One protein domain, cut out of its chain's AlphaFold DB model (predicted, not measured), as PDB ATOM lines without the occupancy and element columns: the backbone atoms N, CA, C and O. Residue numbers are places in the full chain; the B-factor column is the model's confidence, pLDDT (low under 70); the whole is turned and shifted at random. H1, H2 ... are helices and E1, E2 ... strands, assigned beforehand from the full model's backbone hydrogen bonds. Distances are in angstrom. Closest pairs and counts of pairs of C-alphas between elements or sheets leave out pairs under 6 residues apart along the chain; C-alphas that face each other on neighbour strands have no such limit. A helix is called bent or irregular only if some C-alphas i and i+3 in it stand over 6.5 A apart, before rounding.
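AT A GLANCE: This is residues 41 to 128 of the 191 residues of an uncharacterized protein of Mycoplasma haemofelis (strain Langford 1) (UniProt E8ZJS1). You are looking at a strongly twisted sheet of five strands, with one short helix, H1, over the strand E3, and the long, bent hairpin of E1 and E2 reaching toward one end of the longest axis. The unnamed residues 106 to 121 run from one edge strand, E4, to the other, E5. The printed part has 88 residues, with named elements in the order E1, E2, H1, E3, E4, E5; the sheet runs E4, E3, E1, E2, E5 and is mixed. It is mostly strand by its named elements, which hold 41 residues, under half; the whole is compact, with a radius of gyration of the C-alphas of 12.6 A and spans of 39 by 28 by 26 A.

HOW THE PARTS SIT: Start at E1, residues 41 to 51, which bends by 85 degrees at residue 47. It forms an antiparallel hairpin with E2, residues 57 to 65, where N 45 and O 63 are 2.9 A apart. E3, residues 92 to 98, is parallel to E1, with N 42 and O 93 2.8 A apart. H1, residues 78 to 85, is on the sheet over E3 at a height of 8.0 A; their closest C-alphas, Cys 83 and Ala 93, are 6.2 A apart. In H1, 3 of 4 O i to N i+4 pairs are within hydrogen-bond range. E4, residues 103 to 105, makes a hairpin with E3, N 98 to O 103 being 2.8 A. E5, residues 122 to 124, is parallel to E2, with N 122 and O 62 3.0 A apart.

IN THESE COORDINATES: Find C-alpha 41 at (188.016, 313.638, 214.643); from there E1 runs 24.4 A to C-alpha 51. E2 spans 21.5 A, E3 19.7 A and H1 11.1 A. E4 is 6.5 A long, and E5, 6.3 A, ends at C-alpha 124, (187.867, 311.705, 200.250).

THE WHOLE: The C-alphas of Ser 53 and Asp 72, 39.6 A, are the two farthest apart. The printed part has no cut; the links E2 to H1 and E4 to E5 are long. Look for pLDDT under 70 at residue 76 and residues 126 to 128.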
ATOM      1  N   VAL A  41     187.466 314.954 215.006       93.88
ATOM      2  CA  VAL A  41     188.016 313.638 214.643       93.88
ATOM      3  C   VAL A  41     187.777 313.357 213.167       93.88
ATOM      4  O   VAL A  41     186.643 313.272 212.704       93.88
ATOM      5  N   TYR A  42     188.861 313.176 212.431       94.00
ATOM      6  CA  TYR A  42     188.875 312.748 211.041       94.00
ATOM      7  C   TYR A  42     189.218 311.270 210.953       94.00
ATOM      8  O   TYR A  42     189.836 310.694 211.846       94.00
ATOM      9  N   THR A  43     188.849 310.655 209.839       94.06
ATOM     10  CA  THR A  43     189.170 309.253 209.586       94.06
ATOM     11  C   THR A  43     190.392 309.150 208.688       94.06
ATOM     12  O   THR A  43     190.554 309.940 207.753       94.06
ATOM     13  N   VAL A  44     191.255 308.169 208.948       94.12
ATOM     14  CA  VAL A  44     192.405 307.836 208.094       94.12
ATOM     15  C   VAL A  44     192.371 306.372 207.667       94.12
ATOM     16  O   VAL A  44     192.002 305.491 208.439       94.12
ATOM     17  N   HIS A  45     192.774 306.120 206.424       93.25
ATOM     18  CA  HIS A  45     193.030 304.779 205.905       93.25
ATOM     19  C   HIS A  45     194.524 304.629 205.633       93.25
ATOM     20  O   HIS A  45     195.144 305.490 204.996       93.25
ATOM     21  N   TYR A  46     195.099 303.527 206.102       93.12
ATOM     22  CA  TYR A  46     196.524 303.232 206.017       93.12
ATOM     23  C   TYR A  46     196.745 301.835 205.428       93.12
ATOM     24  O   TYR A  46     195.933 300.939 205.615       93.12
ATOM     25  N   GLU A  47     197.857 301.647 204.718       92.56
ATOM     26  CA  GLU A  47     198.217 300.343 204.127       92.56
ATOM     27  C   GLU A  47     199.089 299.486 205.049       92.56
ATOM     28  O   GLU A  47     199.204 298.276 204.876       92.56
ATOM     29  N   GLY A  48     199.755 300.115 206.012       92.69
ATOM     30  CA  GLY A  48     200.638 299.432 206.943       92.69
ATOM     31  C   GLY A  48     201.278 300.391 207.932       92.69
ATOM     32  O   GLY A  48     201.179 301.613 207.795       92.69
ATOM     33  N   ILE A  49     201.934 299.824 208.938       94.00
ATOM     34  CA  ILE A  49     202.656 300.565 209.971       94.00
ATOM     35  C   ILE A  49     204.098 300.073 209.945       94.00
ATOM     36  O   ILE A  49     204.362 298.903 210.224       94.00
ATOM     37  N   SER A  50     205.036 300.950 209.596       94.00
ATOM     38  CA  SER A  50     206.455 300.646 209.748       94.00
ATOM     39  C   SER A  50     206.869 300.888 211.195       94.00
ATOM     40  O   SER A  50     206.377 301.802 211.856       94.00
ATOM     41  N   THR A  51     207.749 300.034 211.709       95.38
ATOM     42  CA  THR A  51     208.292 300.162 213.064       95.38
ATOM     43  C   THR A  51     209.804 300.270 212.966       95.38
ATOM     44  O   THR A  51     210.444 299.455 212.301       95.38
ATOM     45  N   THR A  52     210.375 301.302 213.575       92.62
ATOM     46  CA  THR A  52     211.826 301.499 213.639       92.62
ATOM     47  C   THR A  52     212.459 300.573 214.676       92.62
ATOM     48  O   THR A  52     211.777 299.968 215.504       92.62
ATOM     49  N   SER A  53     213.788 300.453 214.656       93.56
ATOM     50  CA  SER A  53     214.532 299.610 215.604       93.56
ATOM     51  C   SER A  53     214.381 300.040 217.068       93.56
ATOM     52  O   SER A  53     214.541 299.209 217.956       93.56
ATOM     53  N   ASP A  54     214.054 301.309 217.328       92.56
ATOM     54  CA  ASP A  54     213.746 301.853 218.657       92.56
ATOM     55  C   ASP A  54     212.255 301.738 219.035       92.56
ATOM     56  O   ASP A  54     211.840 302.247 220.072       92.56
ATOM     57  N   GLY A  55     211.443 301.061 218.214       91.75
ATOM     58  CA  GLY A  55     210.042 300.747 218.504       91.75
ATOM     59  C   GLY A  55     209.033 301.838 218.134       91.75
ATOM     60  O   GLY A  55     207.838 301.653 218.373       91.75
ATOM     61  N   ARG A  56     209.462 302.956 217.533       92.81
ATOM     62  CA  ARG A  56     208.531 303.992 217.059       92.81
ATOM     63  C   ARG A  56     207.760 303.495 215.845       92.81
ATOM     64  O   ARG A  56     208.316 302.854 214.955       92.81
ATOM     65  N   LYS A  57     206.471 303.817 215.812       94.50
ATOM     66  CA  LYS A  57     205.546 303.418 214.749       94.50
ATOM     67  C   LYS A  57     205.292 304.584 213.805       94.50
ATOM     68  O   LYS A  57     205.081 305.704 214.255       94.50
ATOM     69  N   TYR A  58     205.261 304.299 212.509       92.62
ATOM     70  CA  TYR A  58     204.982 305.268 211.456       92.62
ATOM     71  C   TYR A  58     203.917 304.702 210.511       92.62
ATOM     72  O   TYR A  58     204.181 303.738 209.784       92.62
ATOM     73  N   PRO A  59     202.696 305.257 210.512       94.19
ATOM     74  CA  PRO A  59     201.634 304.767 209.652       94.19
ATOM     75  C   PRO A  59     201.834 305.264 208.214       94.19
ATOM     76  O   PRO A  59     202.065 306.449 207.966       94.19
ATOM     77  N   ASN A  60     201.704 304.362 207.242       93.75
ATOM     78  CA  ASN A  60     201.637 304.695 205.819       93.75
ATOM     79  C   ASN A  60     200.182 305.022 205.449       93.75
ATOM     80  O   ASN A  60     199.460 304.182 204.908       93.75
ATOM     81  N   VAL A  61     199.747 306.232 205.803       94.38
ATOM     82  CA  VAL A  61     198.413 306.754 205.468       94.38
ATOM     83  C   VAL A  61     198.314 306.999 203.966       94.38
ATOM     84  O   VAL A  61     199.229 307.559 203.363       94.38
ATOM     85  N   LYS A  62     197.192 306.596 203.367       93.81
ATOM     86  CA  LYS A  62     196.873 306.821 201.948       93.81
ATOM     87  C   LYS A  62     195.692 307.740 201.740       93.81
ATOM     88  O   LYS A  62     195.707 308.526 200.794       93.81
ATOM     89  N   LYS A  63     194.690 307.637 202.614       94.56
ATOM     90  CA  LYS A  63     193.474 308.437 202.521       94.56
ATOM     91  C   LYS A  63     193.150 309.102 203.843       94.56
ATOM     92  O   LYS A  63     193.417 308.541 204.905       94.56
ATOM     93  N   VAL A  64     192.549 310.278 203.754       94.88
ATOM     94  CA  VAL A  64     192.011 311.017 204.894       94.88
ATOM     95  C   VAL A  64     190.649 311.589 204.520       94.88
ATOM     96  O   VAL A  64     190.460 312.047 203.387       94.88
ATOM     97  N   SER A  65     189.696 311.554 205.452       93.50
ATOM     98  CA  SER A  65     188.402 312.190 205.220       93.50
ATOM     99  C   SER A  65     188.529 313.712 205.217       93.50
ATOM    100  O   SER A  65     189.228 314.295 206.041       93.50
ATOM    101  N   LEU A  66     187.840 314.370 204.285       92.12
ATOM    102  CA  LEU A  66     187.720 315.830 204.217       92.12
ATOM    103  C   LEU A  66     186.809 316.376 205.311       92.12
ATOM    104  O   LEU A  66     186.997 317.501 205.776       92.12
ATOM    105  N   THR A  67     185.820 315.578 205.700       90.88
ATOM    106  CA  THR A  67     184.868 315.901 206.754       90.88
ATOM    107  C   THR A  67     185.209 315.118 208.024       90.88
ATOM    108  O   THR A  67     185.712 313.987 207.937       90.88
ATOM    109  N   PRO A  68     185.016 315.718 209.209       91.25
ATOM    110  CA  PRO A  68     185.128 314.988 210.461       91.25
ATOM    111  C   PRO A  68     183.945 314.025 210.631       91.25
ATOM    112  O   PRO A  68     182.901 314.186 209.995       91.25
ATOM    113  N   LEU A  69     184.106 313.037 211.508       88.94
ATOM    114  CA  LEU A  69     183.011 312.174 211.943       88.94
ATOM    115  C   LEU A  69     181.899 313.010 212.591       88.94
ATOM    116  O   LEU A  69     182.168 313.974 213.309       88.94
ATOM    117  N   THR A  70     180.648 312.629 212.339       85.75
ATOM    118  CA  THR A  70     179.474 313.230 212.984       85.75
ATOM    119  C   THR A  70     179.230 312.609 214.356       85.75
ATOM    120  O   THR A  70     179.703 311.507 214.639       85.75
ATOM    121  N   ASN A  71     178.443 313.291 215.193       81.12
ATOM    122  CA  ASN A  71     178.093 312.836 216.546       81.12
ATOM    123  C   ASN A  71     177.470 311.429 216.586       81.12
ATOM    124  O   ASN A  71     177.655 310.723 217.571       81.12
ATOM    125  N   ASP A  72     176.840 310.981 215.496       78.44
ATOM    126  CA  ASP A  72     176.254 309.637 215.379       78.44
ATOM    127  C   ASP A  72     177.277 308.507 215.624       78.44
ATOM    128  O   ASP A  72     176.910 307.393 216.000       78.44
ATOM    129  N   PHE A  73     178.574 308.783 215.436       80.00
ATOM    130  CA  PHE A  73     179.658 307.841 215.726       80.00
ATOM    131  C   PHE A  73     180.120 307.873 217.187       80.00
ATOM    132  O   PHE A  73     180.705 306.898 217.661       80.00
ATOM    133  N   PHE A  74     179.874 308.974 217.900       78.19
ATOM    134  CA  PHE A  74     180.439 309.232 219.222       78.19
ATOM    135  C   PHE A  74     179.554 308.765 220.362       78.19
ATOM    136  O   PHE A  74     180.113 308.373 221.380       78.19
ATOM    137  N   ASP A  75     178.226 308.792 220.226       74.69
ATOM    138  CA  ASP A  75     177.302 308.672 221.367       74.69
ATOM    139  C   ASP A  75     177.626 307.485 222.303       74.69
ATOM    140  O   ASP A  75     177.652 307.658 223.524       74.69
ATOM    141  N   ASP A  76     178.088 306.354 221.751       69.81
ATOM    142  CA  ASP A  76     178.529 305.175 222.517       69.81
ATOM    143  C   ASP A  76     179.949 304.683 222.168       69.81
ATOM    144  O   ASP A  76     180.225 303.483 222.226       69.81
ATOM    145  N   ASN A  77     180.856 305.565 221.739       83.06
ATOM    146  CA  ASN A  77     182.221 305.166 221.396       83.06
ATOM    147  C   ASN A  77     183.269 305.914 222.224       83.06
ATOM    148  O   ASN A  77     183.722 306.997 221.855       83.06
ATOM    149  N   ASP A  78     183.685 305.304 223.335       87.19
ATOM    150  CA  ASP A  78     184.657 305.902 224.257       87.19
ATOM    151  C   ASP A  78     186.033 306.109 223.613       87.19
ATOM    152  O   ASP A  78     186.729 307.059 223.957       87.19
ATOM    153  N   VAL A  79     186.403 305.288 222.621       89.94
ATOM    154  CA  VAL A  79     187.653 305.468 221.865       89.94
ATOM    155  C   VAL A  79     187.616 306.752 221.042       89.94
ATOM    156  O   VAL A  79     188.592 307.497 221.032       89.94
ATOM    157  N   LEU A  80     186.505 307.039 220.360       91.12
ATOM    158  CA  LEU A  80     186.355 308.277 219.595       91.12
ATOM    159  C   LEU A  80     186.240 309.498 220.513       91.12
ATOM    160  O   LEU A  80     186.852 310.517 220.208       91.12
ATOM    161  N   LYS A  81     185.543 309.384 221.652       90.38
ATOM    162  CA  LYS A  81     185.491 310.446 222.676       90.38
ATOM    163  C   LYS A  81     186.880 310.765 223.234       90.38
ATOM    164  O   LYS A  81     187.246 311.929 223.332       90.38
ATOM    165  N   ASP A  82     187.672 309.743 223.556       89.62
ATOM    166  CA  ASP A  82     189.069 309.912 223.977       89.62
ATOM    167  C   ASP A  82     189.927 310.507 222.850       89.62
ATOM    168  O   ASP A  82     190.798 311.342 223.085       89.62
ATOM    169  N   CYS A  83     189.634 310.153 221.597       91.88
ATOM    170  CA  CYS A  83     190.315 310.718 220.440       91.88
ATOM    171  C   CYS A  83     190.140 312.239 220.330       91.88
ATOM    172  O   CYS A  83     191.100 312.928 219.984       91.88
ATOM    173  N   GLU A  84     188.965 312.780 220.681       92.00
ATOM    174  CA  GLU A  84     188.731 314.233 220.716       92.00
ATOM    175  C   GLU A  84     189.718 314.964 221.640       92.00
ATOM    176  O   GLU A  84     190.021 316.136 221.420       92.00
ATOM    177  N   LEU A  85     190.237 314.282 222.667       88.88
ATOM    178  CA  LEU A  85     191.165 314.843 223.651       88.88
ATOM    179  C   LEU A  85     192.634 314.772 223.203       88.88
ATOM    180  O   LEU A  85     193.478 315.464 223.767       88.88
ATOM    181  N   LYS A  86     192.953 313.961 222.184       85.62
ATOM    182  CA  LYS A  86     194.323 313.715 221.684       85.62
ATOM    183  C   LYS A  86     194.734 314.610 220.512       85.62
ATOM    184  O   LYS A  86     195.744 314.340 219.862       85.62
ATOM    185  N   GLY A  87     193.937 315.630 220.203       82.94
ATOM    186  CA  GLY A  87     194.119 316.483 219.032       82.94
ATOM    187  C   GLY A  87     195.535 317.022 218.835       82.94
ATOM    188  O   GLY A  87     196.274 317.282 219.783       82.94
ATOM    189  N   ASN A  88     195.898 317.240 217.575       85.06
ATOM    190  CA  ASN A  88     197.130 317.922 217.208       85.06
ATOM    191  C   ASN A  88     197.007 319.452 217.370       85.06
ATOM    192  O   ASN A  88     195.959 319.992 217.726       85.06
ATOM    193  N   SER A  89     198.077 320.182 217.044       86.19
ATOM    194  CA  SER A  89     198.137 321.647 217.170       86.19
ATOM    195  C   SER A  89     197.144 322.423 216.289       86.19
ATOM    196  O   SER A  89     197.040 323.638 216.434       86.19
ATOM    197  N   ASN A  90     196.453 321.752 215.363       89.69
ATOM    198  CA  ASN A  90     195.414 322.322 214.501       89.69
ATOM    199  C   ASN A  90     193.998 321.895 214.931       89.69
ATOM    200  O   ASN A  90     193.067 322.005 214.136       89.69
ATOM    201  N   ASP A  91     193.845 321.368 216.151       91.56
ATOM    202  CA  ASP A  91     192.580 320.878 216.714       91.56
ATOM    203  C   ASP A  91     191.946 319.754 215.883       91.56
ATOM    204  O   ASP A  91     190.722 319.649 215.761       91.56
ATOM    205  N   ARG A  92     192.792 318.904 215.291       94.31
ATOM    206  CA  ARG A  92     192.364 317.714 214.552       94.31
ATOM    207  C   ARG A  92     192.901 316.463 215.213       94.31
ATOM    208  O   ARG A  92     194.070 316.414 215.586       94.31
ATOM    209  N   ALA A  93     192.058 315.450 215.293       95.25
ATOM    210  CA  ALA A  93     192.446 314.107 215.682       95.25
ATOM    211  C   ALA A  93     192.157 313.137 214.534       95.25
ATOM    212  O   ALA A  93     191.337 313.427 213.661       95.25
ATOM    213  N   TYR A  94     192.829 311.994 214.524       94.62
ATOM    214  CA  TYR A  94     192.722 310.999 213.464       94.62
ATOM    215  C   TYR A  94     192.449 309.618 214.041       94.62
ATOM    216  O   TYR A  94     193.282 309.058 214.751       94.62
ATOM    217  N   ALA A  95     191.296 309.060 213.695       94.88
ATOM    218  CA  ALA A  95     190.913 307.700 214.031       94.88
ATOM    219  C   ALA A  95     190.920 306.819 212.779       94.88
ATOM    220  O   ALA A  95     190.778 307.298 211.652       94.88
ATOM    221  N   PHE A  96     191.051 305.514 212.965       93.44
ATOM    222  CA  PHE A  96     190.893 304.542 211.888       93.44
ATOM    223  C   PHE A  96     189.981 303.408 212.331       93.44
ATOM    224  O   PHE A  96     189.885 303.091 213.517       93.44
ATOM    225  N   TRP A  97     189.303 302.805 211.364       92.81
ATOM    226  CA  TRP A  97     188.495 301.619 211.593       92.81
ATOM    227  C   TRP A  97     189.366 300.373 211.438       92.81
ATOM    228  O   TRP A  97     189.911 300.120 210.362       92.81
ATOM    229  N   ASP A  98     189.513 299.599 212.509       91.56
ATOM    230  CA  ASP A  98     190.139 298.284 212.459       91.56
ATOM    231  C   ASP A  98     189.117 297.269 211.937       91.56
ATOM    232  O   ASP A  98     188.164 296.899 212.627       91.56
ATOM    233  N   GLN A  99     189.322 296.814 210.701       88.69
ATOM    234  CA  GLN A  99     188.405 295.896 210.029       88.69
ATOM    235  C   GLN A  99     188.371 294.498 210.663       88.69
ATOM    236  O   GLN A  99     187.367 293.803 210.511       88.69
ATOM    237  N   SER A 100     189.441 294.079 211.346       88.25
ATOM    238  CA  SER A 100     189.508 292.771 212.010       88.25
ATOM    239  C   SER A 100     188.788 292.795 213.353       88.25
ATOM    240  O   SER A 100     188.001 291.913 213.672       88.25
ATOM    241  N   LEU A 101     188.975 293.872 214.116       90.44
ATOM    242  CA  LEU A 101     188.324 294.043 215.411       90.44
ATOM    243  C   LEU A 101     186.920 294.642 215.295       90.44
ATOM    244  O   LEU A 101     186.202 294.670 216.295       90.44
ATOM    245  N   LYS A 102     186.536 295.119 214.103       91.69
ATOM    246  CA  LYS A 102     185.292 295.855 213.825       91.69
ATOM    247  C   LYS A 102     185.102 297.002 214.826       91.69
ATOM    248  O   LYS A 102     184.039 297.154 215.429       91.69
ATOM    249  N   ARG A 103     186.168 297.770 215.072       91.06
ATOM    250  CA  ARG A 103     186.191 298.850 216.070       91.06
ATOM    251  C   ARG A 103     187.025 300.030 215.607       91.06
ATOM    252  O   ARG A 103     187.982 299.885 214.853       91.06
ATOM    253  N   TRP A 104     186.680 301.206 216.121       92.56
ATOM    254  CA  TRP A 104     187.517 302.392 215.996       92.56
ATOM    255  C   TRP A 104     188.770 302.262 216.855       92.56
ATOM    256  O   TRP A 104     188.719 301.743 217.969       92.56
ATOM    257  N   SER A 105     189.873 302.789 216.343       93.00
ATOM    258  CA  SER A 105     191.111 302.981 217.079       93.00
ATOM    259  C   SER A 105     191.608 304.415 216.916       93.00
ATOM    260  O   SER A 105     191.431 305.043 215.867       93.00
ATOM    261  N   CYS A 106     192.220 304.931 217.980       93.00
ATOM    262  CA  CYS A 106     192.814 306.258 218.028       93.00
ATOM    263  C   CYS A 106     194.176 306.204 218.726       93.00
ATOM    264  O   CYS A 106     194.309 306.377 219.944       93.00
ATOM    265  N   GLU A 107     195.198 305.943 217.918       92.75
ATOM    266  CA  GLU A 107     196.575 305.773 218.372       92.75
ATOM    267  C   GLU A 107     197.367 307.078 218.263       92.75
ATOM    268  O   GLU A 107     197.190 307.861 217.322       92.75
ATOM    269  N   GLN A 108     198.298 307.288 219.199       91.50
ATOM    270  CA  GLN A 108     199.075 308.529 219.291       91.50
ATOM    271  C   GLN A 108     199.900 308.812 218.028       91.50
ATOM    272  O   GLN A 108     199.949 309.944 217.565       91.50
ATOM    273  N   TYR A 109     200.491 307.784 217.418       91.75
ATOM    274  CA  TYR A 109     201.348 307.945 216.237       91.75
ATOM    275  C   TYR A 109     200.588 308.363 214.965       91.75
ATOM    276  O   TYR A 109     201.205 308.730 213.965       91.75
ATOM    277  N   PHE A 110     199.250 308.324 214.972       93.50
ATOM    278  CA  PHE A 110     198.443 308.970 213.932       93.50
ATOM    279  C   PHE A 110     198.206 310.459 214.207       93.50
ATOM    280  O   PHE A 110     197.844 311.176 213.279       93.50
ATOM    281  N   GLN A 111     198.435 310.944 215.429       93.38
ATOM    282  CA  GLN A 111     198.241 312.352 215.803       93.38
ATOM    283  C   GLN A 111     199.490 313.205 215.557       93.38
ATOM    284  O   GLN A 111     199.389 314.421 215.408       93.38
ATOM    285  N   ASP A 112     200.663 312.570 215.457       89.44
ATOM    286  CA  ASP A 112     201.970 313.232 215.319       89.44
ATOM    287  C   ASP A 112     202.109 314.091 214.044       89.44
ATOM    288  O   ASP A 112     203.036 314.896 213.924       89.44
ATOM    289  N   LYS A 113     201.198 313.934 213.077       89.81
ATOM    290  CA  LYS A 113     201.156 314.700 211.830       89.81
ATOM    291  C   LYS A 113     199.731 315.142 211.506       89.81
ATOM    292  O   LYS A 113     198.780 314.393 211.697       89.81
ATOM    293  N   ASP A 114     199.589 316.328 210.916       93.50
ATOM    294  CA  ASP A 114     198.341 316.722 210.260       93.50
ATOM    295  C   ASP A 114     198.254 316.101 208.852       93.50
ATOM    296  O   ASP A 114     198.925 316.522 207.899       93.50
ATOM    297  N   TRP A 115     197.437 315.057 208.717       93.38
ATOM    298  CA  TRP A 115     197.254 314.349 207.450       93.38
ATOM    299  C   TRP A 115     196.462 315.166 206.426       93.38
ATOM    300  O   TRP A 115     196.706 315.030 205.230       93.38
ATOM    301  N   LEU A 116     195.589 316.084 206.847       92.38
ATOM    302  CA  LEU A 116     194.824 316.919 205.911       92.38
ATOM    303  C   LEU A 116     195.706 317.936 205.181       92.38
ATOM    304  O   LEU A 116     195.435 318.282 204.025       92.38
ATOM    305  N   LEU A 117     196.779 318.379 205.834       92.19
ATOM    306  CA  LEU A 117     197.787 319.263 205.249       92.19
ATOM    307  C   LEU A 117     198.833 318.520 204.405       92.19
ATOM    308  O   LEU A 117     199.678 319.153 203.780       92.19
ATOM    309  N   SER A 118     198.797 317.186 204.359       90.19
ATOM    310  CA  SER A 118     199.736 316.412 203.548       90.19
ATOM    311  C   SER A 118     199.376 316.476 202.060       90.19
ATOM    312  O   SER A 118     198.228 316.256 201.679       90.19
ATOM    313  N   GLU A 119     200.369 316.743 201.208       84.19
ATOM    314  CA  GLU A 119     200.169 316.932 199.759       84.19
ATOM    315  C   GLU A 119     199.930 315.619 198.994       84.19
ATOM    316  O   GLU A 119     199.199 315.603 198.010       84.19
ATOM    317  N   ASN A 120     200.498 314.505 199.467       86.62
ATOM    318  CA  ASN A 120     200.526 313.223 198.745       86.62
ATOM    319  C   ASN A 120     199.437 312.225 199.185       86.62
ATOM    320  O   ASN A 120     199.639 311.017 199.068       86.62
ATOM    321  N   LEU A 121     198.321 312.701 199.745       91.06
ATOM    322  CA  LEU A 121     197.221 311.844 200.198       91.06
ATOM    323  C   LEU A 121     195.973 312.048 199.349       91.06
ATOM    324  O   LEU A 121     195.634 313.171 198.974       91.06
ATOM    325  N   GLU A 122     195.246 310.959 199.124       91.94
ATOM    326  CA  GLU A 122     193.897 311.030 198.579       91.94
ATOM    327  C   GLU A 122     192.963 311.605 199.650       91.94
ATOM    328  O   GLU A 122     192.849 311.080 200.761       91.94
ATOM    329  N   LYS A 123     192.299 312.711 199.327       91.00
ATOM    330  CA  LYS A 123     191.311 313.338 200.202       91.00
ATOM    331  C   LYS A 123     189.931 312.929 199.725       91.00
ATOM    332  O   LYS A 123     189.577 313.200 198.581       91.00
ATOM    333  N   VAL A 124     189.175 312.275 200.594       88.12
ATOM    334  CA  VAL A 124     187.867 311.705 200.250       88.12
ATOM    335  C   VAL A 124     186.784 312.333 201.111       88.12
ATOM    336  O   VAL A 124     187.025 312.639 202.273       88.12
ATOM    337  N   GLU A 125     185.590 312.559 200.566       79.75
ATOM    338  CA  GLU A 125     184.500 313.165 201.347       79.75
ATOM    339  C   GLU A 125     184.065 312.265 202.505       79.75
ATOM    340  O   GLU A 125     183.930 312.744 203.630       79.75
ATOM    341  N   PHE A 126     183.937 310.964 202.231       68.25
ATOM    342  CA  PHE A 126     183.540 309.936 203.186       68.25
ATOM    343  C   PHE A 126     184.341 308.653 202.947       68.25
ATOM    344  O   PHE A 126     184.501 308.223 201.805       68.25
ATOM    345  N   MET A 127     184.825 308.024 204.018       67.19
ATOM    346  CA  MET A 127     185.389 306.672 203.961       67.19
ATOM    347  C   MET A 127     184.380 305.679 204.517       67.19
ATOM    348  O   MET A 127     184.169 305.674 205.724       67.19
ATOM    349  N   ASP A 128     183.760 304.886 203.634       65.06
ATOM    350  CA  ASP A 128     182.934 303.698 203.931       65.06
ATOM    351  C   ASP A 128     182.027 303.799 205.176       65.06
ATOM    352  O   ASP A 128     181.760 302.811 205.862       65.06
TER     353      ASP A 128